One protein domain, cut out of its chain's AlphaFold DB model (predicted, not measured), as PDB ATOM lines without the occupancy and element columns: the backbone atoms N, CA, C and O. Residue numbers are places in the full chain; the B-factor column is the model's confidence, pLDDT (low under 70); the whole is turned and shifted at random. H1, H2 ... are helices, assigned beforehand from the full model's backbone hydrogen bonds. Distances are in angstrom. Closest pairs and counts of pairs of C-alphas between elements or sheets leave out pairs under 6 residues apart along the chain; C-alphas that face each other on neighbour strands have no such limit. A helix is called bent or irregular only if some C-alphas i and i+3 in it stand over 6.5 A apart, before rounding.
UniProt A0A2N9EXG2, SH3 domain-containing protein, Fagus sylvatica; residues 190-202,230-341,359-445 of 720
ATOM      1  N   ASP A 190     236.519 248.380 220.544       43.19
ATOM      2  CA  ASP A 190     236.787 246.944 220.400       43.19
ATOM      3  C   ASP A 190     235.536 246.099 220.672       43.19
ATOM      4  O   ASP A 190     235.170 245.242 219.870       43.19
ATOM      5  N   GLY A 191     234.795 246.406 221.743       50.06
ATOM      6  CA  GLY A 191     233.529 245.735 222.057       50.06
ATOM      7  C   GLY A 191     232.457 245.959 220.983       50.06
ATOM      8  O   GLY A 191     231.679 245.054 220.684       50.06
ATOM      9  N   LYS A 192     232.461 247.131 220.333       54.38
ATOM     10  CA  LYS A 192     231.620 247.408 219.155       54.38
ATOM     11  C   LYS A 192     232.061 246.609 217.927       54.38
ATOM     12  O   LYS A 192     231.197 246.194 217.159       54.38
ATOM     13  N   HIS A 193     233.357 246.341 217.757       53.25
ATOM     14  CA  HIS A 193     233.859 245.460 216.700       53.25
ATOM     15  C   HIS A 193     233.428 244.001 216.933       53.25
ATOM     16  O   HIS A 193     232.798 243.415 216.055       53.25
ATOM     17  N   THR A 194     233.631 243.450 218.136       52.78
ATOM     18  CA  THR A 194     233.177 242.091 218.497       52.78
ATOM     19  C   THR A 194     231.656 241.935 218.386       52.78
ATOM     20  O   THR A 194     231.163 240.910 217.910       52.78
ATOM     21  N   ALA A 195     230.884 242.959 218.764       55.12
ATOM     22  CA  ALA A 195     229.437 242.960 218.563       55.12
ATOM     23  C   ALA A 195     229.049 243.004 217.074       55.12
ATOM     24  O   ALA A 195     228.085 242.347 216.678       55.12
ATOM     25  N   LEU A 196     229.803 243.722 216.231       59.28
ATOM     26  CA  LEU A 196     229.609 243.711 214.780       59.28
ATOM     27  C   LEU A 196     229.878 242.317 214.198       59.28
ATOM     28  O   LEU A 196     229.072 241.833 213.406       59.28
ATOM     29  N   GLU A 197     230.950 241.641 214.621       60.72
ATOM     30  CA  GLU A 197     231.240 240.259 214.218       60.72
ATOM     31  C   GLU A 197     230.094 239.314 214.606       60.72
ATOM     32  O   GLU A 197     229.551 238.619 213.742       60.72
ATOM     33  N   ALA A 198     229.643 239.355 215.865       56.59
ATOM     34  CA  ALA A 198     228.502 238.573 216.347       56.59
ATOM     35  C   ALA A 198     227.218 238.842 215.536       56.59
ATOM     36  O   ALA A 198     226.522 237.905 215.136       56.59
ATOM     37  N   VAL A 199     226.935 240.108 215.215       61.19
ATOM     38  CA  VAL A 199     225.820 240.505 214.340       61.19
ATOM     39  C   VAL A 199     225.986 239.947 212.924       61.19
ATOM     40  O   VAL A 199     225.018 239.445 212.349       61.19
ATOM     41  N   THR A 200     227.194 239.950 212.354       60.53
ATOM     42  CA  THR A 200     227.414 239.351 211.028       60.53
ATOM     43  C   THR A 200     227.233 237.834 211.014       60.53
ATOM     44  O   THR A 200     226.693 237.316 210.036       60.53
ATOM     45  N   ILE A 201     227.569 237.131 212.102       59.66
ATOM     46  CA  ILE A 201     227.301 235.691 212.257       59.66
ATOM     47  C   ILE A 201     225.790 235.416 212.244       59.66
ATOM     48  O   ILE A 201     225.353 234.484 211.573       59.66
ATOM     49  N   VAL A 202     224.977 236.250 212.909       60.31
ATOM     50  CA  VAL A 202     223.502 236.145 212.874       60.31
ATOM     51  C   VAL A 202     222.952 236.353 211.457       60.31
ATOM     52  O   VAL A 202     222.045 235.636 211.039       60.31
ATOM     53  N   ALA A 230     209.788 232.199 214.918       58.19
ATOM     54  CA  ALA A 230     210.037 232.718 213.575       58.19
ATOM     55  C   ALA A 230     209.942 234.254 213.523       58.19
ATOM     56  O   ALA A 230     210.819 234.903 212.949       58.19
ATOM     57  N   LEU A 231     208.926 234.842 214.168       61.78
ATOM     58  CA  LEU A 231     208.776 236.293 214.286       61.78
ATOM     59  C   LEU A 231     209.924 236.911 215.102       61.78
ATOM     60  O   LEU A 231     210.490 237.918 214.686       61.78
ATOM     61  N   ALA A 232     210.319 236.293 216.217       60.97
ATOM     62  CA  ALA A 232     211.443 236.737 217.040       60.97
ATOM     63  C   ALA A 232     212.766 236.727 216.256       60.97
ATOM     64  O   ALA A 232     213.510 237.706 216.297       60.97
ATOM     65  N   LEU A 233     213.028 235.680 215.462       64.31
ATOM     66  CA  LEU A 233     214.183 235.634 214.560       64.31
ATOM     67  C   LEU A 233     214.113 236.733 213.485       64.31
ATOM     68  O   LEU A 233     215.119 237.386 213.214       64.31
ATOM     69  N   GLN A 234     212.936 236.990 212.906       64.75
ATOM     70  CA  GLN A 234     212.742 238.082 211.947       64.75
ATOM     71  C   GLN A 234     213.025 239.453 212.588       64.75
ATOM     72  O   GLN A 234     213.714 240.269 211.979       64.75
ATOM     73  N   ARG A 235     212.569 239.699 213.827       69.56
ATOM     74  CA  ARG A 235     212.869 240.928 214.588       69.56
ATOM     75  C   ARG A 235     214.357 241.062 214.918       69.56
ATOM     76  O   ARG A 235     214.914 242.136 214.717       69.56
ATOM     77  N   LEU A 236     215.013 239.978 215.334       70.00
ATOM     78  CA  LEU A 236     216.458 239.955 215.573       70.00
ATOM     79  C   LEU A 236     217.244 240.302 214.299       70.00
ATOM     80  O   LEU A 236     218.176 241.100 214.351       70.00
ATOM     81  N   VAL A 237     216.840 239.771 213.139       69.81
ATOM     82  CA  VAL A 237     217.457 240.107 211.844       69.81
ATOM     83  C   VAL A 237     217.174 241.561 211.440       69.81
ATOM     84  O   VAL A 237     218.079 242.226 210.946       69.81
ATOM     85  N   GLN A 238     215.971 242.097 211.685       72.38
ATOM     86  CA  GLN A 238     215.668 243.522 211.463       72.38
ATOM     87  C   GLN A 238     216.594 244.430 212.296       72.38
ATOM     88  O   GLN A 238     217.222 245.334 211.743       72.38
ATOM     89  N   ALA A 239     216.738 244.149 213.596       69.75
ATOM     90  CA  ALA A 239     217.630 244.885 214.493       69.75
ATOM     91  C   ALA A 239     219.108 244.754 214.080       69.75
ATOM     92  O   ALA A 239     219.822 245.753 214.020       69.75
ATOM     93  N   ALA A 240     219.553 243.548 213.711       71.38
ATOM     94  CA  ALA A 240     220.903 243.275 213.216       71.38
ATOM     95  C   ALA A 240     221.245 244.063 211.937       71.38
ATOM     96  O   ALA A 240     222.327 244.641 211.841       71.38
ATOM     97  N   VAL A 241     220.325 244.128 210.966       75.06
ATOM     98  CA  VAL A 241     220.501 244.889 209.714       75.06
ATOM     99  C   VAL A 241     220.566 246.397 209.981       75.06
ATOM    100  O   VAL A 241     221.425 247.073 209.415       75.06
ATOM    101  N   TRP A 242     219.711 246.927 210.863       82.88
ATOM    102  CA  TRP A 242     219.751 248.342 211.248       82.88
ATOM    103  C   TRP A 242     221.044 248.698 211.998       82.88
ATOM    104  O   TRP A 242     221.754 249.624 211.604       82.88
ATOM    105  N   PHE A 243     221.400 247.911 213.020       77.06
ATOM    106  CA  PHE A 243     222.617 248.098 213.810       77.06
ATOM    107  C   PHE A 243     223.875 248.093 212.933       77.06
ATOM    108  O   PHE A 243     224.744 248.949 213.107       77.06
ATOM    109  N   LEU A 244     223.949 247.166 211.969       76.31
ATOM    110  CA  LEU A 244     225.043 247.076 211.004       76.31
ATOM    111  C   LEU A 244     225.162 248.356 210.159       76.31
ATOM    112  O   LEU A 244     226.267 248.864 209.996       76.31
ATOM    113  N   GLY A 245     224.043 248.911 209.681       79.44
ATOM    114  CA  GLY A 245     224.022 250.172 208.931       79.44
ATOM    115  C   GLY A 245     224.500 251.380 209.735       79.44
ATOM    116  O   GLY A 245     225.273 252.192 209.229       79.44
ATOM    117  N   GLU A 246     224.081 251.492 210.995       80.31
ATOM    118  CA  GLU A 246     224.500 252.603 211.851       80.31
ATOM    119  C   GLU A 246     225.973 252.490 212.290       80.31
ATOM    120  O   GLU A 246     226.703 253.486 212.258       80.31
ATOM    121  N   ASN A 247     226.436 251.288 212.653       79.25
ATOM    122  CA  ASN A 247     227.716 251.100 213.347       79.25
ATOM    123  C   ASN A 247     228.889 250.690 212.444       79.25
ATOM    124  O   ASN A 247     230.036 250.859 212.862       79.25
ATOM    125  N   ALA A 248     228.661 250.210 211.213       79.12
ATOM    126  CA  ALA A 248     229.751 249.757 210.341       79.12
ATOM    127  C   ALA A 248     230.807 250.845 210.084       79.12
ATOM    128  O   ALA A 248     231.995 250.560 210.189       79.12
ATOM    129  N   ASN A 249     230.409 252.097 209.820       80.00
ATOM    130  CA  ASN A 249     231.364 253.201 209.628       80.00
ATOM    131  C   ASN A 249     232.162 253.547 210.898       80.00
ATOM    132  O   ASN A 249     233.330 253.913 210.784       80.00
ATOM    133  N   TYR A 250     231.561 253.400 212.087       74.38
ATOM    134  CA  TYR A 250     232.233 253.629 213.373       74.38
ATOM    135  C   TYR A 250     233.281 252.542 213.636       74.38
ATOM    136  O   TYR A 250     234.455 252.842 213.829       74.38
ATOM    137  N   ALA A 251     232.881 251.269 213.550       67.31
ATOM    138  CA  ALA A 251     233.777 250.126 213.733       67.31
ATOM    139  C   ALA A 251     234.869 250.034 212.647       67.31
ATOM    140  O   ALA A 251     235.950 249.513 212.899       67.31
ATOM    141  N   ALA A 252     234.606 250.555 211.445       70.69
ATOM    142  CA  ALA A 252     235.584 250.683 210.368       70.69
ATOM    143  C   ALA A 252     236.525 251.895 210.518       70.69
ATOM    144  O   ALA A 252     237.494 251.981 209.765       70.69
ATOM    145  N   SER A 253     236.225 252.842 211.420       69.69
ATOM    146  CA  SER A 253     236.863 254.170 211.505       69.69
ATOM    147  C   SER A 253     236.933 254.918 210.160       69.69
ATOM    148  O   SER A 253     237.863 255.681 209.900       69.69
ATOM    149  N   GLU A 254     235.948 254.704 209.281       68.94
ATOM    150  CA  GLU A 254     235.918 255.284 207.935       68.94
ATOM    151  C   GLU A 254     234.677 256.142 207.705       68.94
ATOM    152  O   GLU A 254     233.600 255.666 207.333       68.94
ATOM    153  N   TYR A 255     234.883 257.449 207.862       73.94
ATOM    154  CA  TYR A 255     233.912 258.489 207.561       73.94
ATOM    155  C   TYR A 255     234.383 259.392 206.420       73.94
ATOM    156  O   TYR A 255     235.560 259.731 206.310       73.94
ATOM    157  N   ALA A 256     233.443 259.893 205.622       66.75
ATOM    158  CA  ALA A 256     233.683 260.864 204.555       66.75
ATOM    159  C   ALA A 256     234.274 262.206 205.036       66.75
ATOM    160  O   ALA A 256     234.762 262.981 204.216       66.75
ATOM    161  N   TRP A 257     234.206 262.486 206.341       64.81
ATOM    162  CA  TRP A 257     234.741 263.690 206.983       64.81
ATOM    163  C   TRP A 257     236.070 263.470 207.730       64.81
ATOM    164  O   TRP A 257     236.701 264.441 208.133       64.81
ATOM    165  N   GLU A 258     236.509 262.218 207.893       53.03
ATOM    166  CA  GLU A 258     237.706 261.820 208.659       53.03
ATOM    167  C   GLU A 258     238.582 260.801 207.906       53.03
ATOM    168  O   GLU A 258     239.472 260.188 208.491       53.03
ATOM    169  N   SER A 259     238.364 260.610 206.601       49.53
ATOM    170  CA  SER A 259     239.079 259.616 205.796       49.53
ATOM    171  C   SER A 259     240.582 259.923 205.717       49.53
ATOM    172  O   SER A 259     241.055 260.658 204.851       49.53
ATOM    173  N   ALA A 260     241.348 259.289 206.614       40.38
ATOM    174  CA  ALA A 260     242.778 259.513 206.878       40.38
ATOM    175  C   ALA A 260     243.721 259.312 205.671       40.38
ATOM    176  O   ALA A 260     244.918 259.577 205.739       40.38
ATOM    177  N   THR A 261     243.178 258.851 204.551       43.19
ATOM    178  CA  THR A 261     243.809 258.825 203.234       43.19
ATOM    179  C   THR A 261     242.692 259.008 202.208       43.19
ATOM    180  O   THR A 261     241.908 258.071 202.018       43.19
ATOM    181  N   PRO A 262     242.594 260.177 201.546       47.09
ATOM    182  CA  PRO A 262     241.758 260.333 200.362       47.09
ATOM    183  C   PRO A 262     242.140 259.285 199.307       47.09
ATOM    184  O   PRO A 262     243.320 258.922 199.231       47.09
ATOM    185  N   PRO A 263     241.208 258.819 198.454       51.16
ATOM    186  CA  PRO A 263     241.579 258.025 197.291       51.16
ATOM    187  C   PRO A 263     242.511 258.871 196.417       51.16
ATOM    188  O   PRO A 263     242.098 259.867 195.821       51.16
ATOM    189  N   GLY A 264     243.799 258.517 196.398       48.81
ATOM    190  CA  GLY A 264     244.800 259.253 195.632       48.81
ATOM    191  C   GLY A 264     244.428 259.283 194.150       48.81
ATOM    192  O   GLY A 264     243.779 258.364 193.656       48.81
ATOM    193  N   THR A 265     244.856 260.308 193.413       50.34
ATOM    194  CA  THR A 265     244.440 260.505 192.010       50.34
ATOM    195  C   THR A 265     244.704 259.278 191.127       50.34
ATOM    196  O   THR A 265     243.915 258.989 190.235       50.34
ATOM    197  N   ALA A 266     245.761 258.507 191.413       45.91
ATOM    198  CA  ALA A 266     246.054 257.237 190.745       45.91
ATOM    199  C   ALA A 266     245.029 256.120 191.046       45.91
ATOM    200  O   ALA A 266     244.730 255.316 190.171       45.91
ATOM    201  N   LEU A 267     244.457 256.087 192.254       52.91
ATOM    202  CA  LEU A 267     243.431 255.125 192.673       52.91
ATOM    203  C   LEU A 267     242.100 255.379 191.944       52.91
ATOM    204  O   LEU A 267     241.461 254.433 191.499       52.91
ATOM    205  N   MET A 268     241.749 256.652 191.718       55.56
ATOM    206  CA  MET A 268     240.614 257.052 190.866       55.56
ATOM    207  C   MET A 268     240.883 256.906 189.353       55.56
ATOM    208  O   MET A 268     239.999 257.183 188.546       55.56
ATOM    209  N   MET A 269     242.092 256.491 188.954       52.22
ATOM    210  CA  MET A 269     242.446 256.138 187.569       52.22
ATOM    211  C   MET A 269     242.503 254.618 187.333       52.22
ATOM    212  O   MET A 269     242.807 254.188 186.220       52.22
ATOM    213  N   LEU A 270     242.222 253.803 188.355       59.34
ATOM    214  CA  LEU A 270     242.043 252.359 188.210       59.34
ATOM    215  C   LEU A 270     240.615 252.029 187.754       59.34
ATOM    216  O   LEU A 270     239.681 252.792 187.991       59.34
ATOM    217  N   ASP A 271     240.439 250.856 187.139       65.00
ATOM    218  CA  ASP A 271     239.107 250.305 186.862       65.00
ATOM    219  C   ASP A 271     238.295 250.170 188.166       65.00
ATOM    220  O   ASP A 271     238.865 249.888 189.227       65.00
ATOM    221  N   THR A 272     236.967 250.310 188.083       64.56
ATOM    222  CA  THR A 272     236.024 250.230 189.220       64.56
ATOM    223  C   THR A 272     236.315 249.051 190.142       64.56
ATOM    224  O   THR A 272     236.476 249.223 191.347       64.56
ATOM    225  N   ASP A 273     236.484 247.868 189.561       66.94
ATOM    226  CA  ASP A 273     236.706 246.602 190.256       66.94
ATOM    227  C   ASP A 273     238.023 246.611 191.044       66.94
ATOM    228  O   ASP A 273     238.100 246.070 192.144       66.94
ATOM    229  N   LYS A 274     239.062 247.265 190.508       71.12
ATOM    230  CA  LYS A 274     240.379 247.397 191.149       71.12
ATOM    231  C   LYS A 274     240.344 248.430 192.272       71.12
ATOM    232  O   LYS A 274     240.953 248.204 193.314       71.12
ATOM    233  N   MET A 275     239.611 249.528 192.088       70.88
ATOM    234  CA  MET A 275     239.384 250.535 193.127       70.88
ATOM    235  C   MET A 275     238.574 249.952 194.301       70.88
ATOM    236  O   MET A 275     238.975 250.107 195.454       70.88
ATOM    237  N   VAL A 276     237.489 249.218 194.024       72.25
ATOM    238  CA  VAL A 276     236.668 248.528 195.037       72.25
ATOM    239  C   VAL A 276     237.444 247.395 195.715       72.25
ATOM    240  O   VAL A 276     237.370 247.267 196.936       72.25
ATOM    241  N   ALA A 277     238.243 246.611 194.984       72.25
ATOM    242  CA  ALA A 277     239.100 245.588 195.586       72.25
ATOM    243  C   ALA A 277     240.162 246.200 196.520       72.25
ATOM    244  O   ALA A 277     240.354 245.698 197.624       72.25
ATOM    245  N   ALA A 278     240.798 247.309 196.123       66.69
ATOM    246  CA  ALA A 278     241.789 248.009 196.945       66.69
ATOM    247  C   ALA A 278     241.177 248.692 198.184       66.69
ATOM    248  O   ALA A 278     241.808 248.744 199.238       66.69
ATOM    249  N   ALA A 279     239.940 249.187 198.092       69.12
ATOM    250  CA  ALA A 279     239.197 249.675 199.253       69.12
ATOM    251  C   ALA A 279     238.742 248.528 200.173       69.12
ATOM    252  O   ALA A 279     238.789 248.658 201.392       69.12
ATOM    253  N   SER A 280     238.368 247.376 199.608       74.56
ATOM    254  CA  SER A 280     237.945 246.199 200.381       74.56
ATOM    255  C   SER A 280     239.105 245.499 201.097       74.56
ATOM    256  O   SER A 280     238.901 244.954 202.176       74.56
ATOM    257  N   SER A 281     240.323 245.527 200.541       70.12
ATOM    258  CA  SER A 281     241.527 245.049 201.242       70.12
ATOM    259  C   SER A 281     242.034 246.040 202.293       70.12
ATOM    260  O   SER A 281     242.639 245.619 203.276       70.12
ATOM    261  N   ARG A 282     241.761 247.340 202.115       69.50
ATOM    262  CA  ARG A 282     241.983 248.386 203.123       69.50
ATOM    263  C   ARG A 282     241.012 248.263 204.303       69.50
ATOM    264  O   ARG A 282     241.449 248.396 205.440       69.50
ATOM    265  N   ASN A 283     239.722 248.037 204.044       75.38
ATOM    266  CA  ASN A 283     238.689 247.980 205.080       75.38
ATOM    267  C   ASN A 283     237.756 246.759 204.910       75.38
ATOM    268  O   ASN A 283     236.636 246.886 204.398       75.38
ATOM    269  N   PRO A 284     238.197 245.557 205.337       74.88
ATOM    270  CA  PRO A 284     237.401 244.336 205.207       74.88
ATOM    271  C   PRO A 284     236.118 244.383 206.051       74.88
ATOM    272  O   PRO A 284     235.106 243.807 205.653       74.88
ATOM    273  N   THR A 285     236.127 245.114 207.171       76.44
ATOM    274  CA  THR A 285     234.967 245.341 208.044       76.44
ATOM    275  C   THR A 285     233.830 246.025 207.286       76.44
ATOM    276  O   THR A 285     232.712 245.509 207.238       76.44
ATOM    277  N   LEU A 286     234.116 247.157 206.630       81.12
ATOM    278  CA  LEU A 286     233.110 247.934 205.903       81.12
ATOM    279  C   LEU A 286     232.621 247.208 204.637       81.12
ATOM    280  O   LEU A 286     231.419 247.184 204.366       81.12
ATOM    281  N   ALA A 287     233.522 246.542 203.906       81.94
ATOM    282  CA  ALA A 287     233.168 245.729 202.741       81.94
ATOM    283  C   ALA A 287     232.318 244.494 203.116       81.94
ATOM    284  O   ALA A 287     231.344 244.161 202.430       81.94
ATOM    285  N   GLY A 288     232.641 243.839 204.234       78.25
ATOM    286  CA  GLY A 288     231.893 242.706 204.779       78.25
ATOM    287  C   GLY A 288     230.522 243.092 205.342       78.25
ATOM    288  O   GLY A 288     229.584 242.296 205.252       78.25
ATOM    289  N   ALA A 289     230.376 244.306 205.880       83.50
ATOM    290  CA  ALA A 289     229.084 244.879 206.252       83.50
ATOM    291  C   ALA A 289     228.224 245.159 205.008       83.50
ATOM    292  O   ALA A 289     227.103 244.659 204.894       83.50
ATOM    293  N   LEU A 290     228.790 245.881 204.034       85.94
ATOM    294  CA  LEU A 290     228.134 246.251 202.779       85.94
ATOM    295  C   LEU A 290     227.600 245.027 202.020       85.94
ATOM    296  O   LEU A 290     226.427 244.995 201.649       85.94
ATOM    297  N   THR A 291     228.422 243.988 201.857       85.00
ATOM    298  CA  THR A 291     228.044 242.754 201.141       85.00
ATOM    299  C   THR A 291     226.833 242.060 201.786       85.00
ATOM    300  O   THR A 291     225.950 241.551 201.091       85.00
ATOM    301  N   ARG A 292     226.745 242.068 203.123       80.75
ATOM    302  CA  ARG A 292     225.621 241.467 203.860       80.75
ATOM    303  C   ARG A 292     224.356 242.311 203.761       80.75
ATOM    304  O   ARG A 292     223.295 241.754 203.499       80.75
ATOM    305  N   LEU A 293     224.461 243.638 203.864       86.12
ATOM    306  CA  LEU A 293     223.321 244.531 203.636       86.12
ATOM    307  C   LEU A 293     222.785 244.433 202.200       86.12
ATOM    308  O   LEU A 293     221.573 244.385 202.010       86.12
ATOM    309  N   GLN A 294     223.659 244.319 201.195       88.25
ATOM    310  CA  GLN A 294     223.259 244.076 199.803       88.25
ATOM    311  C   GLN A 294     222.499 242.746 199.656       88.25
ATOM    312  O   GLN A 294     221.440 242.710 199.025       88.25
ATOM    313  N   ARG A 295     222.967 241.667 200.306       82.81
ATOM    314  CA  ARG A 295     222.237 240.387 200.375       82.81
ATOM    315  C   ARG A 295     220.865 240.549 201.045       82.81
ATOM    316  O   ARG A 295     219.871 240.098 200.484       82.81
ATOM    317  N   CYS A 296     220.777 241.233 202.186       81.62
ATOM    318  CA  CYS A 296     219.509 241.485 202.885       81.62
ATOM    319  C   CYS A 296     218.522 242.332 202.057       81.62
ATOM    320  O   CYS A 296     217.333 242.012 202.019       81.62
ATOM    321  N   ALA A 297     219.004 243.357 201.347       82.75
ATOM    322  CA  ALA A 297     218.192 244.205 200.475       82.75
ATOM    323  C   ALA A 297     217.655 243.459 199.239       82.75
ATOM    324  O   ALA A 297     216.571 243.777 198.751       82.75
ATOM    325  N   PHE A 298     218.391 242.456 198.748       76.50
ATOM    326  CA  PHE A 298     217.990 241.650 197.595       76.50
ATOM    327  C   PHE A 298     217.099 240.451 197.967       76.50
ATOM    328  O   PHE A 298     216.083 240.230 197.312       76.50
ATOM    329  N   SER A 299     217.448 239.684 199.009       73.56
ATOM    330  CA  SER A 299     216.819 238.386 199.318       73.56
ATOM    331  C   SER A 299     216.140 238.278 200.694       73.56
ATOM    332  O   SER A 299     215.782 237.172 201.099       73.56
ATOM    333  N   GLY A 300     215.989 239.374 201.445       69.62
ATOM    334  CA  GLY A 300     215.224 239.399 202.703       69.62
ATOM    335  C   GLY A 300     213.698 239.375 202.501       69.62
ATOM    336  O   GLY A 300     213.214 239.476 201.372       69.62
ATOM    337  N   SER A 301     212.926 239.296 203.594       70.31
ATOM    338  CA  SER A 301     211.483 239.624 203.599       70.31
ATOM    339  C   SER A 301     211.264 241.121 203.345       70.31
ATOM    340  O   SER A 301     212.218 241.895 203.447       70.31
ATOM    341  N   TRP A 302     210.047 241.568 203.010       74.88
ATOM    342  CA  TRP A 302     209.839 242.967 202.603       74.88
ATOM    343  C   TRP A 302     210.292 244.001 203.655       74.88
ATOM    344  O   TRP A 302     210.879 245.015 203.281       74.88
ATOM    345  N   GLU A 303     210.137 243.721 204.953       75.38
ATOM    346  CA  GLU A 303     210.622 244.589 206.038       75.38
ATOM    347  C   GLU A 303     212.154 244.630 206.081       75.38
ATOM    348  O   GLU A 303     212.754 245.700 206.175       75.38
ATOM    349  N   ILE A 304     212.799 243.461 205.972       75.62
ATOM    350  CA  ILE A 304     214.264 243.336 205.960       75.62
ATOM    351  C   ILE A 304     214.839 244.061 204.738       75.62
ATOM    352  O   ILE A 304     215.859 244.739 204.856       75.62
ATOM    353  N   ARG A 305     214.164 243.983 203.581       80.44
ATOM    354  CA  ARG A 305     214.561 244.692 202.357       80.44
ATOM    355  C   ARG A 305     214.514 246.219 202.530       80.44
ATOM    356  O   ARG A 305     215.410 246.905 202.041       80.44
ATOM    357  N   ILE A 306     213.523 246.750 203.254       79.69
ATOM    358  CA  ILE A 306     213.412 248.189 203.563       79.69
ATOM    359  C   ILE A 306     214.509 248.637 204.529       79.69
ATOM    360  O   ILE A 306     215.226 249.590 204.227       79.69
ATOM    361  N   ILE A 307     214.675 247.938 205.655       80.06
ATOM    362  CA  ILE A 307     215.670 248.308 206.672       80.06
ATOM    363  C   ILE A 307     217.089 248.187 206.096       80.06
ATOM    364  O   ILE A 307     217.931 249.041 206.361       80.06
ATOM    365  N   ALA A 308     217.345 247.209 205.220       84.81
ATOM    366  CA  ALA A 308     218.607 247.110 204.496       84.81
ATOM    367  C   ALA A 308     218.830 248.284 203.524       84.81
ATOM    368  O   ALA A 308     219.941 248.802 203.459       84.81
ATOM    369  N   ALA A 309     217.803 248.757 202.807       88.06
ATOM    370  CA  ALA A 309     217.920 249.942 201.949       88.06
ATOM    371  C   ALA A 309     218.182 251.235 202.754       88.06
ATOM    372  O   ALA A 309     218.983 252.075 202.336       88.06
ATOM    373  N   GLN A 310     217.572 251.370 203.936       88.00
ATOM    374  CA  GLN A 310     217.849 252.464 204.877       88.00
ATOM    375  C   GLN A 310     219.289 252.388 205.415       88.00
ATOM    376  O   GLN A 310     220.037 253.352 205.277       88.00
ATOM    377  N   ALA A 311     219.713 251.224 205.917       87.44
ATOM    378  CA  ALA A 311     221.071 250.955 206.396       87.44
ATOM    379  C   ALA A 311     222.148 251.236 205.328       87.44
ATOM    380  O   ALA A 311     223.165 251.870 205.610       87.44
ATOM    381  N   LEU A 312     221.901 250.825 204.079       90.31
ATOM    382  CA  LEU A 312     222.755 251.149 202.934       90.31
ATOM    383  C   LEU A 312     222.824 252.661 202.686       90.31
ATOM    384  O   LEU A 312     223.903 253.183 202.430       90.31
ATOM    385  N   THR A 313     221.707 253.381 202.805       90.00
ATOM    386  CA  THR A 313     221.674 254.843 202.633       90.00
ATOM    387  C   THR A 313     222.465 255.560 203.733       90.00
ATOM    388  O   THR A 313     223.285 256.423 203.414       90.00
ATOM    389  N   THR A 314     222.323 255.144 205.001       89.25
ATOM    390  CA  THR A 314     223.182 255.596 206.112       89.25
ATOM    391  C   THR A 314     224.660 255.393 205.771       89.25
ATOM    392  O   THR A 314     225.451 256.338 205.857       89.25
ATOM    393  N   MET A 315     225.036 254.187 205.330       88.31
ATOM    394  CA  MET A 315     226.416 253.877 204.957       88.31
ATOM    395  C   MET A 315     226.902 254.675 203.741       88.31
ATOM    396  O   MET A 315     228.058 255.086 203.734       88.31
ATOM    397  N   ALA A 316     226.072 254.956 202.733       90.19
ATOM    398  CA  ALA A 316     226.453 255.761 201.564       90.19
ATOM    399  C   ALA A 316     226.736 257.225 201.937       90.19
ATOM    400  O   ALA A 316     227.714 257.819 201.482       90.19
ATOM    401  N   ILE A 317     225.908 257.802 202.807       89.12
ATOM    402  CA  ILE A 317     226.086 259.161 203.326       89.12
ATOM    403  C   ILE A 317     227.383 259.258 204.142       89.12
ATOM    404  O   ILE A 317     228.194 260.169 203.921       89.12
ATOM    405  N   ARG A 318     227.590 258.307 205.066       86.69
ATOM    406  CA  ARG A 318     228.723 258.296 206.003       86.69
ATOM    407  C   ARG A 318     230.044 257.870 205.367       86.69
ATOM    408  O   ARG A 318     231.073 258.424 205.744       86.69
ATOM    409  N   SER A 319     230.045 256.945 204.409       84.88
ATOM    410  CA  SER A 319     231.261 256.496 203.714       84.88
ATOM    411  C   SER A 319     231.736 257.488 202.651       84.88
ATOM    412  O   SER A 319     230.972 258.307 202.132       84.88
ATOM    413  N   GLY A 320     233.034 257.429 202.349       80.69
ATOM    414  CA  GLY A 320     233.630 258.084 201.185       80.69
ATOM    415  C   GLY A 320     233.626 257.183 199.946       80.69
ATOM    416  O   GLY A 320     233.069 256.083 199.948       80.69
ATOM    417  N   GLU A 321     234.294 257.634 198.886       82.94
ATOM    418  CA  GLU A 321     234.518 256.794 197.706       82.94
ATOM    419  C   GLU A 321     235.586 255.718 197.980       82.94
ATOM    420  O   GLU A 321     236.582 256.020 198.644       82.94
ATOM    421  N   PRO A 322     235.415 254.480 197.470       80.94
ATOM    422  CA  PRO A 322     234.431 254.067 196.457       80.94
ATOM    423  C   PRO A 322     233.108 253.500 197.003       80.94
ATOM    424  O   PRO A 322     232.216 253.182 196.217       80.94
ATOM    425  N   PHE A 323     232.971 253.331 198.323       84.38
ATOM    426  CA  PHE A 323     231.825 252.634 198.916       84.38
ATOM    427  C   PHE A 323     230.493 253.352 198.655       84.38
ATOM    428  O   PHE A 323     229.492 252.692 198.373       84.38
ATOM    429  N   ARG A 324     230.478 254.693 198.666       88.56
ATOM    430  CA  ARG A 324     229.284 255.477 198.317       88.56
ATOM    431  C   ARG A 324     228.813 255.204 196.888       88.56
ATOM    432  O   ARG A 324     227.644 254.860 196.712       88.56
ATOM    433  N   LEU A 325     229.695 255.306 195.890       86.19
ATOM    434  CA  LEU A 325     229.344 255.039 194.492       86.19
ATOM    435  C   LEU A 325     228.846 253.596 194.287       86.19
ATOM    436  O   LEU A 325     227.857 253.384 193.586       86.19
ATOM    437  N   GLN A 326     229.470 252.619 194.956       86.69
ATOM    438  CA  GLN A 326     229.048 251.212 194.926       86.69
ATOM    439  C   GLN A 326     227.631 251.011 195.498       86.69
ATOM    440  O   GLN A 326     226.844 250.231 194.955       86.69
ATOM    441  N   ILE A 327     227.275 251.714 196.579       89.69
ATOM    442  CA  ILE A 327     225.918 251.672 197.142       89.69
ATOM    443  C   ILE A 327     224.923 252.391 196.222       89.69
ATOM    444  O   ILE A 327     223.830 251.879 195.991       89.69
ATOM    445  N   TYR A 328     225.295 253.543 195.667       90.06
ATOM    446  CA  TYR A 328     224.463 254.325 194.752       90.06
ATOM    447  C   TYR A 328     224.070 253.529 193.490       90.06
ATOM    448  O   TYR A 328     222.885 253.452 193.153       90.06
ATOM    449  N   GLU A 329     225.025 252.854 192.840       87.06
ATOM    450  CA  GLU A 329     224.755 251.973 191.691       87.06
ATOM    451  C   GLU A 329     223.841 250.793 192.071       87.06
ATOM    452  O   GLU A 329     222.898 250.452 191.345       87.06
ATOM    453  N   PHE A 330     224.056 250.205 193.251       88.00
ATOM    454  CA  PHE A 330     223.220 249.124 193.770       88.00
ATOM    455  C   PHE A 330     221.777 249.580 194.065       88.00
ATOM    456  O   PHE A 330     220.829 248.901 193.666       88.00
ATOM    457  N   LEU A 331     221.581 250.754 194.680       88.50
ATOM    458  CA  LEU A 331     220.256 251.335 194.932       88.50
ATOM    459  C   LEU A 331     219.509 251.636 193.622       88.50
ATOM    460  O   LEU A 331     218.340 251.265 193.489       88.50
ATOM    461  N   HIS A 332     220.180 252.210 192.616       87.12
ATOM    462  CA  HIS A 332     219.606 252.366 191.273       87.12
ATOM    463  C   HIS A 332     219.173 251.026 190.668       87.12
ATOM    464  O   HIS A 332     218.096 250.938 190.073       87.12
ATOM    465  N   THR A 333     219.990 249.986 190.831       83.88
ATOM    466  CA  THR A 333     219.716 248.645 190.303       83.88
ATOM    467  C   THR A 333     218.511 247.993 190.996       83.88
ATOM    468  O   THR A 333     217.661 247.408 190.317       83.88
ATOM    469  N   LEU A 334     218.372 248.152 192.320       81.44
ATOM    470  CA  LEU A 334     217.205 247.699 193.093       81.44
ATOM    471  C   LEU A 334     215.915 248.444 192.722       81.44
ATOM    472  O   LEU A 334     214.853 247.821 192.653       81.44
ATOM    473  N   ALA A 335     215.990 249.757 192.484       79.50
ATOM    474  CA  ALA A 335     214.832 250.572 192.113       79.50
ATOM    475  C   ALA A 335     214.322 250.263 190.692       79.50
ATOM    476  O   ALA A 335     213.112 250.256 190.447       79.50
ATOM    477  N   GLN A 336     215.244 249.972 189.766       73.44
ATOM    478  CA  GLN A 336     214.944 249.613 188.375       73.44
ATOM    479  C   GLN A 336     214.565 248.132 188.183       73.44
ATOM    480  O   GLN A 336     214.012 247.786 187.142       73.44
ATOM    481  N   GLY A 337     214.856 247.256 189.152       62.75
ATOM    482  CA  GLY A 337     214.516 245.828 189.082       62.75
ATOM    483  C   GLY A 337     215.361 244.995 188.115       62.75
ATOM    484  O   GLY A 337     214.923 243.941 187.663       62.75
ATOM    485  N   GLY A 338     216.570 245.449 187.764       52.25
ATOM    486  CA  GLY A 338     217.369 244.836 186.687       52.25
ATOM    487  C   GLY A 338     217.858 243.400 186.954       52.25
ATOM    488  O   GLY A 338     218.216 242.676 186.019       52.25
ATOM    489  N   LEU A 339     217.867 242.970 188.220       51.88
ATOM    490  CA  LEU A 339     218.570 241.768 188.685       51.88
ATOM    491  C   LEU A 339     217.854 240.433 188.418       51.88
ATOM    492  O   LEU A 339     218.531 239.403 188.378       51.88
ATOM    493  N   GLN A 340     216.544 240.422 188.122       48.97
ATOM    494  CA  GLN A 340     215.833 239.203 187.689       48.97
ATOM    495  C   GLN A 340     216.460 238.536 186.445       48.97
ATOM    496  O   GLN A 340     216.187 237.368 186.187       48.97
ATOM    497  N   SER A 341     217.276 239.257 185.664       44.47
ATOM    498  CA  SER A 341     217.853 238.771 184.401       44.47
ATOM    499  C   SER A 341     219.202 238.047 184.518       44.47
ATOM    500  O   SER A 341     219.574 237.344 183.580       44.47
ATOM    501  N   THR A 359     211.510 243.989 193.096       60.44
ATOM    502  CA  THR A 359     211.902 244.106 194.516       60.44
ATOM    503  C   THR A 359     210.798 244.725 195.384       60.44
ATOM    504  O   THR A 359     210.779 244.541 196.602       60.44
ATOM    505  N   GLY A 360     209.893 245.490 194.757       64.88
ATOM    506  CA  GLY A 360     208.883 246.340 195.401       64.88
ATOM    507  C   GLY A 360     209.405 247.688 195.926       64.88
ATOM    508  O   GLY A 360     208.607 248.570 196.229       64.88
ATOM    509  N   LEU A 361     210.725 247.892 195.997       69.44
ATOM    510  CA  LEU A 361     211.336 248.974 196.785       69.44
ATOM    511  C   LEU A 361     211.420 250.339 196.080       69.44
ATOM    512  O   LEU A 361     211.746 251.329 196.729       69.44
ATOM    513  N   GLY A 362     211.150 250.426 194.773       72.31
ATOM    514  CA  GLY A 362     211.475 251.610 193.958       72.31
ATOM    515  C   GLY A 362     210.912 252.946 194.471       72.31
ATOM    516  O   GLY A 362     211.595 253.963 194.388       72.31
ATOM    517  N   VAL A 363     209.712 252.948 195.066       76.25
ATOM    518  CA  VAL A 363     209.100 254.158 195.654       76.25
ATOM    519  C   VAL A 363     209.824 254.606 196.931       76.25
ATOM    520  O   VAL A 363     209.965 255.801 197.164       76.25
ATOM    521  N   LEU A 364     210.324 253.661 197.734       78.44
ATOM    522  CA  LEU A 364     211.039 253.932 198.989       78.44
ATOM    523  C   LEU A 364     212.512 254.286 198.752       78.44
ATOM    524  O   LEU A 364     213.076 255.097 199.481       78.44
ATOM    525  N   ILE A 365     213.121 253.713 197.710       84.62
ATOM    526  CA  ILE A 365     214.505 253.995 197.313       84.62
ATOM    527  C   ILE A 365     214.619 255.310 196.523       84.62
ATOM    528  O   ILE A 365     215.665 255.950 196.571       84.62
ATOM    529  N   SER A 366     213.568 255.779 195.835       85.81
ATOM    530  CA  SER A 366     213.647 257.033 195.066       85.81
ATOM    531  C   SER A 366     214.071 258.254 195.909       85.81
ATOM    532  O   SER A 366     214.999 258.932 195.479       85.81
ATOM    533  N   PRO A 367     213.521 258.522 197.113       85.81
ATOM    534  CA  PRO A 367     214.043 259.570 197.996       85.81
ATOM    535  C   PRO A 367     215.524 259.394 198.365       85.81
ATOM    536  O   PRO A 367     216.258 260.378 198.393       85.81
ATOM    537  N   MET A 368     215.976 258.156 198.597       87.50
ATOM    538  CA  MET A 368     217.369 257.833 198.947       87.50
ATOM    539  C   MET A 368     218.329 258.120 197.781       87.50
ATOM    540  O   MET A 368     219.394 258.698 197.979       87.50
ATOM    541  N   ILE A 369     217.930 257.769 196.553       89.31
ATOM    542  CA  ILE A 369     218.669 258.105 195.327       89.31
ATOM    543  C   ILE A 369     218.703 259.622 195.124       89.31
ATOM    544  O   ILE A 369     219.782 260.177 194.942       89.31
ATOM    545  N   ASN A 370     217.558 260.304 195.241       89.75
ATOM    546  CA  ASN A 370     217.464 261.754 195.042       89.75
ATOM    547  C   ASN A 370     218.416 262.536 195.974       89.75
ATOM    548  O   ASN A 370     218.943 263.573 195.583       89.75
ATOM    549  N   VAL A 371     218.661 262.048 197.197       90.56
ATOM    550  CA  VAL A 371     219.645 262.632 198.130       90.56
ATOM    551  C   VAL A 371     221.064 262.556 197.576       90.56
ATOM    552  O   VAL A 371     221.785 263.555 197.568       90.56
ATOM    553  N   LEU A 372     221.457 261.382 197.080       90.25
ATOM    554  CA  LEU A 372     222.777 261.155 196.502       90.25
ATOM    555  C   LEU A 372     222.935 261.917 195.170       90.25
ATOM    556  O   LEU A 372     223.997 262.491 194.932       90.25
ATOM    557  N   ASP A 373     221.870 262.035 194.370       92.06
ATOM    558  CA  ASP A 373     221.812 262.874 193.162       92.06
ATOM    559  C   ASP A 373     222.014 264.367 193.474       92.06
ATOM    560  O   ASP A 373     222.798 265.041 192.800       92.06
ATOM    561  N   GLU A 374     221.330 264.912 194.492       91.56
ATOM    562  CA  GLU A 374     221.523 266.303 194.934       91.56
ATOM    563  C   GLU A 374     222.973 266.533 195.401       91.56
ATOM    564  O   GLU A 374     223.583 267.536 195.017       91.56
ATOM    565  N   MET A 375     223.547 265.599 196.173       90.12
ATOM    566  CA  MET A 375     224.936 265.668 196.648       90.12
ATOM    567  C   MET A 375     225.949 265.633 195.496       90.12
ATOM    568  O   MET A 375     226.777 266.541 195.382       90.12
ATOM    569  N   TYR A 376     225.889 264.618 194.627       90.25
ATOM    570  CA  TYR A 376     226.830 264.477 193.514       90.25
ATOM    571  C   TYR A 376     226.700 265.629 192.516       90.25
ATOM    572  O   TYR A 376     227.717 266.187 192.102       90.25
ATOM    573  N   ARG A 377     225.478 266.066 192.177       91.94
ATOM    574  CA  ARG A 377     225.288 267.221 191.288       91.94
ATOM    575  C   ARG A 377     225.878 268.498 191.886       91.94
ATOM    576  O   ARG A 377     226.521 269.251 191.162       91.94
ATOM    577  N   ALA A 378     225.703 268.743 193.185       90.38
ATOM    578  CA  ALA A 378     226.245 269.937 193.831       90.38
ATOM    579  C   ALA A 378     227.783 269.923 193.927       90.38
ATOM    580  O   ALA A 378     228.413 270.965 193.740       90.38
ATOM    581  N   GLN A 379     228.402 268.754 194.139       88.88
ATOM    582  CA  GLN A 379     229.857 268.583 194.011       88.88
ATOM    583  C   GLN A 379     230.331 268.871 192.578       88.88
ATOM    584  O   GLN A 379     231.295 269.609 192.370       88.88
ATOM    585  N   ASP A 380     229.639 268.319 191.583       87.88
ATOM    586  CA  ASP A 380     229.989 268.447 190.169       87.88
ATOM    587  C   ASP A 380     229.810 269.895 189.663       87.88
ATOM    588  O   ASP A 380     230.646 270.415 188.921       87.88
ATOM    589  N   ASP A 381     228.774 270.601 190.126       90.50
ATOM    590  CA  ASP A 381     228.560 272.029 189.860       90.50
ATOM    591  C   ASP A 381     229.601 272.920 190.558       90.50
ATOM    592  O   ASP A 381     230.135 273.828 189.916       90.50
ATOM    593  N   LEU A 382     230.001 272.618 191.800       88.75
ATOM    594  CA  LEU A 382     231.135 273.284 192.455       88.75
ATOM    595  C   LEU A 382     232.441 273.084 191.663       88.75
ATOM    596  O   LEU A 382     233.196 274.034 191.452       88.75
ATOM    597  N   ILE A 383     232.703 271.874 191.160       88.12
ATOM    598  CA  ILE A 383     233.881 271.583 190.326       88.12
ATOM    599  C   ILE A 383     233.843 272.382 189.008       88.12
ATOM    600  O   ILE A 383     234.889 272.857 188.551       88.12
ATOM    601  N   LYS A 384     232.664 272.585 188.405       89.25
ATOM    602  CA  LYS A 384     232.487 273.462 187.230       89.25
ATOM    603  C   LYS A 384     232.744 274.929 187.583       89.25
ATOM    604  O   LYS A 384     233.467 275.601 186.849       89.25
ATOM    605  N   GLU A 385     232.207 275.424 188.700       87.56
ATOM    606  CA  GLU A 385     232.406 276.807 189.156       87.56
ATOM    607  C   GLU A 385     233.883 277.100 189.464       87.56
ATOM    608  O   GLU A 385     234.416 278.081 188.944       87.56
ATOM    609  N   ILE A 386     234.588 276.207 190.170       87.50
ATOM    610  CA  ILE A 386     236.039 276.314 190.417       87.50
ATOM    611  C   ILE A 386     236.819 276.385 189.102       87.50
ATOM    612  O   ILE A 386     237.564 277.338 188.884       87.50
ATOM    613  N   ARG A 387     236.600 275.436 188.179       87.38
ATOM    614  CA  ARG A 387     237.283 275.428 186.870       87.38
ATOM    615  C   ARG A 387     237.020 276.711 186.078       87.38
ATOM    616  O   ARG A 387     237.912 277.194 185.384       87.38
ATOM    617  N   ASN A 388     235.819 277.279 186.168       88.81
ATOM    618  CA  ASN A 388     235.489 278.547 185.517       88.81
ATOM    619  C   ASN A 388     236.206 279.737 186.176       88.81
ATOM    620  O   ASN A 388     236.725 280.594 185.461       88.81
ATOM    621  N   HIS A 389     236.293 279.773 187.508       87.12
ATOM    622  CA  HIS A 389     237.044 280.790 188.251       87.12
ATOM    623  C   HIS A 389     238.553 280.730 187.969       87.12
ATOM    624  O   HIS A 389     239.151 281.774 187.698       87.12
ATOM    625  N   ASP A 390     239.149 279.534 187.934       86.88
ATOM    626  CA  ASP A 390     240.563 279.321 187.597       86.88
ATOM    627  C   ASP A 390     240.876 279.762 186.158       86.88
ATOM    628  O   ASP A 390     241.819 280.524 185.921       86.88
ATOM    629  N   ASN A 391     240.048 279.349 185.189       87.12
ATOM    630  CA  ASN A 391     240.188 279.742 183.782       87.12
ATOM    631  C   ASN A 391     240.028 281.258 183.577       87.12
ATOM    632  O   ASN A 391     240.738 281.850 182.763       87.12
ATOM    633  N   ALA A 392     239.119 281.899 184.318       86.25
ATOM    634  CA  ALA A 392     238.907 283.345 184.281       86.25
ATOM    635  C   ALA A 392     239.914 284.143 185.135       86.25
ATOM    636  O   ALA A 392     239.970 285.367 185.011       86.25
ATOM    637  N   LYS A 393     240.685 283.473 186.007       84.00
ATOM    638  CA  LYS A 393     241.508 284.071 187.079       84.00
ATOM    639  C   LYS A 393     240.729 285.077 187.934       84.00
ATOM    640  O   LYS A 393     241.229 286.149 188.274       84.00
ATOM    641  N   LYS A 394     239.477 284.737 188.235       85.12
ATOM    642  CA  LYS A 394     238.509 285.609 188.899       85.12
ATOM    643  C   LYS A 394     238.381 285.225 190.374       85.12
ATOM    644  O   LYS A 394     238.124 284.069 190.698       85.12
ATOM    645  N   GLU A 395     238.502 286.202 191.266       82.88
ATOM    646  CA  GLU A 395     238.237 286.001 192.695       82.88
ATOM    647  C   GLU A 395     236.751 285.687 192.965       82.88
ATOM    648  O   GLU A 395     235.861 286.068 192.198       82.88
ATOM    649  N   TRP A 396     236.484 284.968 194.057       85.38
ATOM    650  CA  TRP A 396     235.135 284.572 194.471       85.38
ATOM    651  C   TRP A 396     234.357 285.765 195.034       85.38
ATOM    652  O   TRP A 396     234.754 286.350 196.051       85.38
ATOM    653  N   ILE A 397     233.245 286.119 194.381       88.31
ATOM    654  CA  ILE A 397     232.346 287.181 194.844       88.31
ATOM    655  C   ILE A 397     231.560 286.666 196.052       88.31
ATOM    656  O   ILE A 397     231.221 285.489 196.144       88.31
ATOM    657  N   ASP A 398     231.253 287.560 196.985       85.31
ATOM    658  CA  ASP A 398     230.602 287.196 198.241       85.31
ATOM    659  C   ASP A 398     229.199 286.581 198.059       85.31
ATOM    660  O   ASP A 398     228.849 285.651 198.773       85.31
ATOM    661  N   GLU A 399     228.441 287.001 197.039       87.75
ATOM    662  CA  GLU A 399     227.151 286.390 196.660       87.75
ATOM    663  C   GLU A 399     227.304 284.969 196.082       87.75
ATOM    664  O   GLU A 399     226.479 284.094 196.335       87.75
ATOM    665  N   GLU A 400     228.377 284.709 195.327       88.38
ATOM    666  CA  GLU A 400     228.683 283.373 194.782       88.38
ATOM    667  C   GLU A 400     229.058 282.420 195.920       88.38
ATOM    668  O   GLU A 400     228.642 281.262 195.959       88.38
ATOM    669  N   LEU A 401     229.792 282.953 196.895       88.12
ATOM    670  CA  LEU A 401     230.218 282.239 198.084       88.12
ATOM    671  C   LEU A 401     229.073 282.013 199.090       88.12
ATOM    672  O   LEU A 401     228.982 280.945 199.691       88.12
ATOM    673  N   LYS A 402     228.156 282.976 199.216       89.12
ATOM    674  CA  LYS A 402     226.905 282.843 199.970       89.12
ATOM    675  C   LYS A 402     226.012 281.753 199.382       89.12
ATOM    676  O   LYS A 402     225.584 280.876 200.121       89.12
ATOM    677  N   LYS A 403     225.795 281.752 198.061       91.56
ATOM    678  CA  LYS A 403     225.065 280.684 197.353       91.56
ATOM    679  C   LYS A 403     225.678 279.306 197.646       91.56
ATOM    680  O   LYS A 403     224.946 278.339 197.859       91.56
ATOM    681  N   LEU A 404     227.011 279.205 197.681       90.25
ATOM    682  CA  LEU A 404     227.710 277.966 198.039       90.25
ATOM    683  C   LEU A 404     227.438 277.545 199.494       90.25
ATOM    684  O   LEU A 404     227.186 276.369 199.746       90.25
ATOM    685  N   TYR A 405     227.431 278.494 200.434       88.69
ATOM    686  CA  TYR A 405     227.104 278.247 201.840       88.69
ATOM    687  C   TYR A 405     225.631 277.841 202.053       88.69
ATOM    688  O   TYR A 405     225.359 276.853 202.729       88.69
ATOM    689  N   GLU A 406     224.681 278.522 201.408       91.06
ATOM    690  CA  GLU A 406     223.253 278.159 201.424       91.06
ATOM    691  C   GLU A 406     223.016 276.757 200.828       91.06
ATOM    692  O   GLU A 406     222.194 275.990 201.329       91.06
ATOM    693  N   THR A 407     223.780 276.383 199.793       90.88
ATOM    694  CA  THR A 407     223.752 275.029 199.210       90.88
ATOM    695  C   THR A 407     224.343 273.987 200.167       90.88
ATOM    696  O   THR A 407     223.804 272.887 200.274       90.88
ATOM    697  N   HIS A 408     225.421 274.324 200.884       89.81
ATOM    698  CA  HIS A 408     226.049 273.463 201.895       89.81
ATOM    699  C   HIS A 408     225.095 273.146 203.051       89.81
ATOM    700  O   HIS A 408     224.855 271.973 203.326       89.81
ATOM    701  N   GLU A 409     224.497 274.162 203.681       89.31
ATOM    702  CA  GLU A 409     223.556 273.956 204.794       89.31
ATOM    703  C   GLU A 409     222.293 273.204 204.338       89.31
ATOM    704  O   GLU A 409     221.900 272.243 204.994       89.31
ATOM    705  N   ARG A 410     221.725 273.523 203.160       90.94
ATOM    706  CA  ARG A 410     220.583 272.770 202.602       90.94
ATOM    707  C   ARG A 410     220.901 271.282 202.399       90.94
ATOM    708  O   ARG A 410     220.021 270.444 202.590       90.94
ATOM    709  N   LEU A 411     222.125 270.942 201.987       89.19
ATOM    710  CA  LEU A 411     222.549 269.545 201.850       89.19
ATOM    711  C   LEU A 411     222.783 268.874 203.207       89.19
ATOM    712  O   LEU A 411     222.489 267.689 203.327       89.19
ATOM    713  N   LEU A 412     223.262 269.605 204.222       87.81
ATOM    714  CA  LEU A 412     223.323 269.095 205.596       87.81
ATOM    715  C   LEU A 412     221.920 268.757 206.113       87.81
ATOM    716  O   LEU A 412     221.709 267.634 206.555       87.81
ATOM    717  N   ASP A 413     220.958 269.676 205.986       86.81
ATOM    718  CA  ASP A 413     219.572 269.480 206.435       86.81
ATOM    719  C   ASP A 413     218.924 268.257 205.770       86.81
ATOM    720  O   ASP A 413     218.332 267.410 206.434       86.81
ATOM    721  N   LEU A 414     219.083 268.145 204.449       86.88
ATOM    722  CA  LEU A 414     218.549 267.055 203.634       86.88
ATOM    723  C   LEU A 414     219.199 265.699 203.963       86.88
ATOM    724  O   LEU A 414     218.512 264.679 203.941       86.88
ATOM    725  N   VAL A 415     220.489 265.678 204.310       86.81
ATOM    726  CA  VAL A 415     221.195 264.476 204.786       86.81
ATOM    727  C   VAL A 415     220.758 264.080 206.200       86.81
ATOM    728  O   VAL A 415     220.554 262.893 206.464       86.81
ATOM    729  N   SER A 416     220.553 265.051 207.097       85.38
ATOM    730  CA  SER A 416     220.126 264.820 208.484       85.38
ATOM    731  C   SER A 416     218.754 264.142 208.613       85.38
ATOM    732  O   SER A 416     218.442 263.618 209.678       85.38
ATOM    733  N   LEU A 417     217.952 264.101 207.542       83.38
ATOM    734  CA  LEU A 417     216.698 263.335 207.479       83.38
ATOM    735  C   LEU A 417     216.904 261.809 207.443       83.38
ATOM    736  O   LEU A 417     215.959 261.072 207.715       83.38
ATOM    737  N   PHE A 418     218.099 261.332 207.073       81.12
ATOM    738  CA  PHE A 418     218.375 259.907 206.854       81.12
ATOM    739  C   PHE A 418     219.242 259.292 207.951       81.12
ATOM    740  O   PHE A 418     218.962 258.176 208.376       81.12
ATOM    741  N   CYS A 419     220.275 259.997 208.423       83.62
ATOM    742  CA  CYS A 419     221.100 259.527 209.535       83.62
ATOM    743  C   CYS A 419     221.805 260.680 210.267       83.62
ATOM    744  O   CYS A 419     221.978 261.775 209.727       83.62
ATOM    745  N   TYR A 420     222.254 260.432 211.503       82.94
ATOM    746  CA  TYR A 420     223.072 261.403 212.233       82.94
ATOM    747  C   TYR A 420     224.437 261.603 211.558       82.94
ATOM    748  O   TYR A 420     225.116 260.624 211.220       82.94
ATOM    749  N   VAL A 421     224.835 262.871 211.396       81.69
ATOM    750  CA  VAL A 421     226.085 263.308 210.763       81.69
ATOM    751  C   VAL A 421     226.563 264.627 211.411       81.69
ATOM    752  O   VAL A 421     225.773 265.568 211.511       81.69
ATOM    753  N   PRO A 422     227.837 264.758 211.837       79.12
ATOM    754  CA  PRO A 422     228.315 265.941 212.558       79.12
ATOM    755  C   PRO A 422     228.489 267.161 211.635       79.12
ATOM    756  O   PRO A 422     229.499 267.290 210.937       79.12
ATOM    757  N   ARG A 423     227.537 268.109 211.680       78.81
ATOM    758  CA  ARG A 423     227.498 269.332 210.839       78.81
ATOM    759  C   ARG A 423     228.792 270.160 210.839       78.81
ATOM    760  O   ARG A 423     229.123 270.779 209.833       78.81
ATOM    761  N   ALA A 424     229.535 270.159 211.948       75.19
ATOM    762  CA  ALA A 424     230.798 270.890 212.080       75.19
ATOM    763  C   ALA A 424     231.970 270.272 211.286       75.19
ATOM    764  O   ALA A 424     232.912 270.988 210.950       75.19
ATOM    765  N   LYS A 425     231.922 268.964 210.987       79.25
ATOM    766  CA  LYS A 425     232.973 268.228 210.256       79.25
ATOM    767  C   LYS A 425     232.547 267.819 208.843       79.25
ATOM    768  O   LYS A 425     233.390 267.732 207.955       79.25
ATOM    769  N   TYR A 426     231.261 267.538 208.622       83.81
ATOM    770  CA  TYR A 426     230.793 266.982 207.354       83.81
ATOM    771  C   TYR A 426     230.710 268.009 206.228       83.81
ATOM    772  O   TYR A 426     230.256 269.137 206.406       83.81
ATOM    773  N   LEU A 427     231.116 267.572 205.035       85.44
ATOM    774  CA  LEU A 427     231.133 268.367 203.815       85.44
ATOM    775  C   LEU A 427     230.409 267.589 202.702       85.44
ATOM    776  O   LEU A 427     231.063 266.855 201.957       85.44
ATOM    777  N   PRO A 428     229.078 267.749 202.544       85.56
ATOM    778  CA  PRO A 428     228.327 267.160 201.429       85.56
ATOM    779  C   PRO A 428     228.894 267.556 200.056       85.56
ATOM    780  O   PRO A 428     228.856 266.772 199.112       85.56
ATOM    781  N   LEU A 429     229.480 268.756 199.969       83.75
ATOM    782  CA  LEU A 429     230.166 269.313 198.797       83.75
ATOM    783  C   LEU A 429     231.628 268.833 198.638       83.75
ATOM    784  O   LEU A 429     232.361 269.332 197.783       83.75
ATOM    785  N   GLY A 430     232.077 267.884 199.464       82.12
ATOM    786  CA  GLY A 430     233.431 267.331 199.449       82.12
ATOM    787  C   GLY A 430     234.513 268.265 200.021       82.12
ATOM    788  O   GLY A 430     234.274 269.453 200.260       82.12
ATOM    789  N   PRO A 431     235.748 267.761 200.224       79.88
ATOM    790  CA  PRO A 431     236.818 268.476 200.934       79.88
ATOM    791  C   PRO A 431     237.310 269.745 200.221       79.88
ATOM    792  O   PRO A 431     237.905 270.619 200.847       79.88
ATOM    793  N   ILE A 432     237.042 269.879 198.919       79.88
ATOM    794  CA  ILE A 432     237.394 271.068 198.131       79.88
ATOM    795  C   ILE A 432     236.589 272.294 198.604       79.88
ATOM    796  O   ILE A 432     237.112 273.409 198.615       79.88
ATOM    797  N   SER A 433     235.347 272.087 199.061       84.44
ATOM    798  CA  SER A 433     234.468 273.156 199.553       84.44
ATOM    799  C   SER A 433     234.959 273.817 200.848       84.44
ATOM    800  O   SER A 433     234.719 275.008 201.031       84.44
ATOM    801  N   ALA A 434     235.693 273.090 201.705       84.56
ATOM    802  CA  ALA A 434     236.095 273.534 203.046       84.56
ATOM    803  C   ALA A 434     236.712 274.940 203.043       84.56
ATOM    804  O   ALA A 434     236.215 275.857 203.689       84.56
ATOM    805  N   LYS A 435     237.742 275.135 202.209       84.44
ATOM    806  CA  LYS A 435     238.487 276.400 202.112       84.44
ATOM    807  C   LYS A 435     237.618 277.574 201.665       84.44
ATOM    808  O   LYS A 435     237.901 278.703 202.044       84.44
ATOM    809  N   LEU A 436     236.585 277.327 200.859       85.25
ATOM    810  CA  LEU A 436     235.644 278.359 200.426       85.25
ATOM    811  C   LEU A 436     234.660 278.675 201.561       85.25
ATOM    812  O   LEU A 436     234.534 279.832 201.958       85.25
ATOM    813  N   LEU A 437     234.036 277.651 202.147       85.94
ATOM    814  CA  LEU A 437     233.099 277.799 203.266       85.94
ATOM    815  C   LEU A 437     233.747 278.515 204.466       85.94
ATOM    816  O   LEU A 437     233.112 279.363 205.089       85.94
ATOM    817  N   ASP A 438     235.028 278.271 204.742       84.56
ATOM    818  CA  ASP A 438     235.759 278.950 205.816       84.56
ATOM    819  C   ASP A 438     236.099 280.413 205.479       84.56
ATOM    820  O   ASP A 438     236.053 281.271 206.364       84.56
ATOM    821  N   ILE A 439     236.336 280.754 204.203       84.38
ATOM    822  CA  ILE A 439     236.404 282.158 203.752       84.38
ATOM    823  C   ILE A 439     235.047 282.855 203.961       84.38
ATOM    824  O   ILE A 439     235.021 284.031 204.317       84.38
ATOM    825  N   TYR A 440     233.920 282.152 203.804       85.12
ATOM    826  CA  TYR A 440     232.596 282.719 204.089       85.12
ATOM    827  C   TYR A 440     232.388 282.947 205.591       85.12
ATOM    828  O   TYR A 440     232.114 284.067 206.025       85.12
ATOM    829  N   ARG A 441     232.594 281.896 206.397       85.25
ATOM    830  CA  ARG A 441     232.456 281.916 207.862       85.25
ATOM    831  C   ARG A 441     233.300 283.021 208.499       85.25
ATOM    832  O   ARG A 441     232.795 283.763 209.337       85.25
ATOM    833  N   THR A 442     234.550 283.188 208.056       83.94
ATOM    834  CA  THR A 442     235.461 284.236 208.559       83.94
ATOM    835  C   THR A 442     235.099 285.650 208.099       83.94
ATOM    836  O   THR A 442     235.294 286.588 208.867       83.94
ATOM    837  N   ARG A 443     234.530 285.839 206.897       83.12
ATOM    838  CA  ARG A 443     234.018 287.153 206.451       83.12
ATOM    839  C   ARG A 443     232.765 287.587 207.215       83.12
ATOM    840  O   ARG A 443     232.628 288.768 207.524       83.12
ATOM    841  N   HIS A 444     231.875 286.644 207.526       77.81
ATOM    842  CA  HIS A 444     230.559 286.912 208.129       77.81
ATOM    843  C   HIS A 444     230.482 286.641 209.639       77.81
ATOM    844  O   HIS A 444     229.426 286.814 210.238       77.81
ATOM    845  N   ASN A 445     231.597 286.257 210.273       74.81
ATOM    846  CA  ASN A 445     231.695 285.864 211.689       74.81
ATOM    847  C   ASN A 445     230.738 284.722 212.102       74.81
ATOM    848  O   ASN A 445     230.335 284.625 213.263       74.81
TER     849      ASN A 445
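AT A GLANCE: This is residues 190 to 202, 230 to 341 and 359 to 445 of the 720 residues of the protein "SH3 domain-containing protein" of Fagus sylvatica (UniProt A0A2N9EXG2). A bundle of five helices, H1, H2, H4, H5 and H6, makes one end of this elongated domain, and the long helical hairpin of H8 and H9 reaches away from it, with H10 packed on H9. The bundle is up and down, each helix running against the one before it in the chain. The printed part has 212 residues with ten named helices, H1 to H10 in order, and no named strand; the class is all helix. It is compact, with a radius of gyration of the C-alphas of 18.7 A, and spans 64 by 37 by 36 A.

HOW THE PARTS SIT: H1, residues 190 to 202, touches H2, residues 230 to 251, closest at the C-alphas of His 193 and Ala 251, 5.5 A apart. H2 has a kink of 41 degrees near residue 245 and is irregular, with C-alphas 246 and 249 7.2 A apart. H3, residues 272 to 282, is close to but not clearly touching H4, residues 284 to 299; the closest C-alphas, of Ser 280 and Ala 287, are 5.3 A apart. H5, residues 302 to 318, is the hub, touching four helices. H5 and H2 run the same way at a shallow tilt of 6 degrees, closest at the C-alphas of Gly 245 and Ala 311, 4.0 A apart. H4 and H5 form a hairpin, closest at the C-alphas of Ala 297 and Arg 305, 4.1 A. H5 and H6, residues 323 to 336, form another, closest at the C-alphas of Ala 316 and Arg 324, 4.3 A. H7, residues 338 to 341, touches no helix. H8, residues 362 to 392, touches H6 with residues 362 to 372 alone, closest at the C-alphas of Ala 335 and Gly 362, 4.0 A. H8 and H9, residues 398 to 416, form a hairpin, closest at the C-alphas of Met 375 and Leu 411, 6.9 A. H10, residues 434 to 444, touches H9 at a steep tilt of 66 degrees, closest at the C-alphas of Tyr 405 and Leu 437, 6.2 A. Every O i to N i+4 pair is within hydrogen-bond range in H1, H3, H5, H6, H9 and H10, against 16 of 18 in H2, 11 of 12 in H4 and 24 of 27 in H8; H7 is too short for such a pair.

IN THESE COORDINATES: H1 begins at C-alpha 190 (236.787, 246.944, 220.400). H2 is 29.4 A long, H5 24.6 A, H9 26.7 A and H8 43.0 A. H10 ends at C-alpha 444 (230.559, 286.912, 208.129).

THE WHOLE: The C-alphas of Ala 230 and Lys 393 are farthest apart, 65.8 A. Residues 203 to 229 and 342 to 358 are not printed, with C-alpha gaps of 13.9 A and 12.9 A. The links H2 to H3 and H9 to H10 are long. Mean pLDDT of the printed part is 77.1; 54 residues are under 70, among them 190 to 202 and 256 to 273.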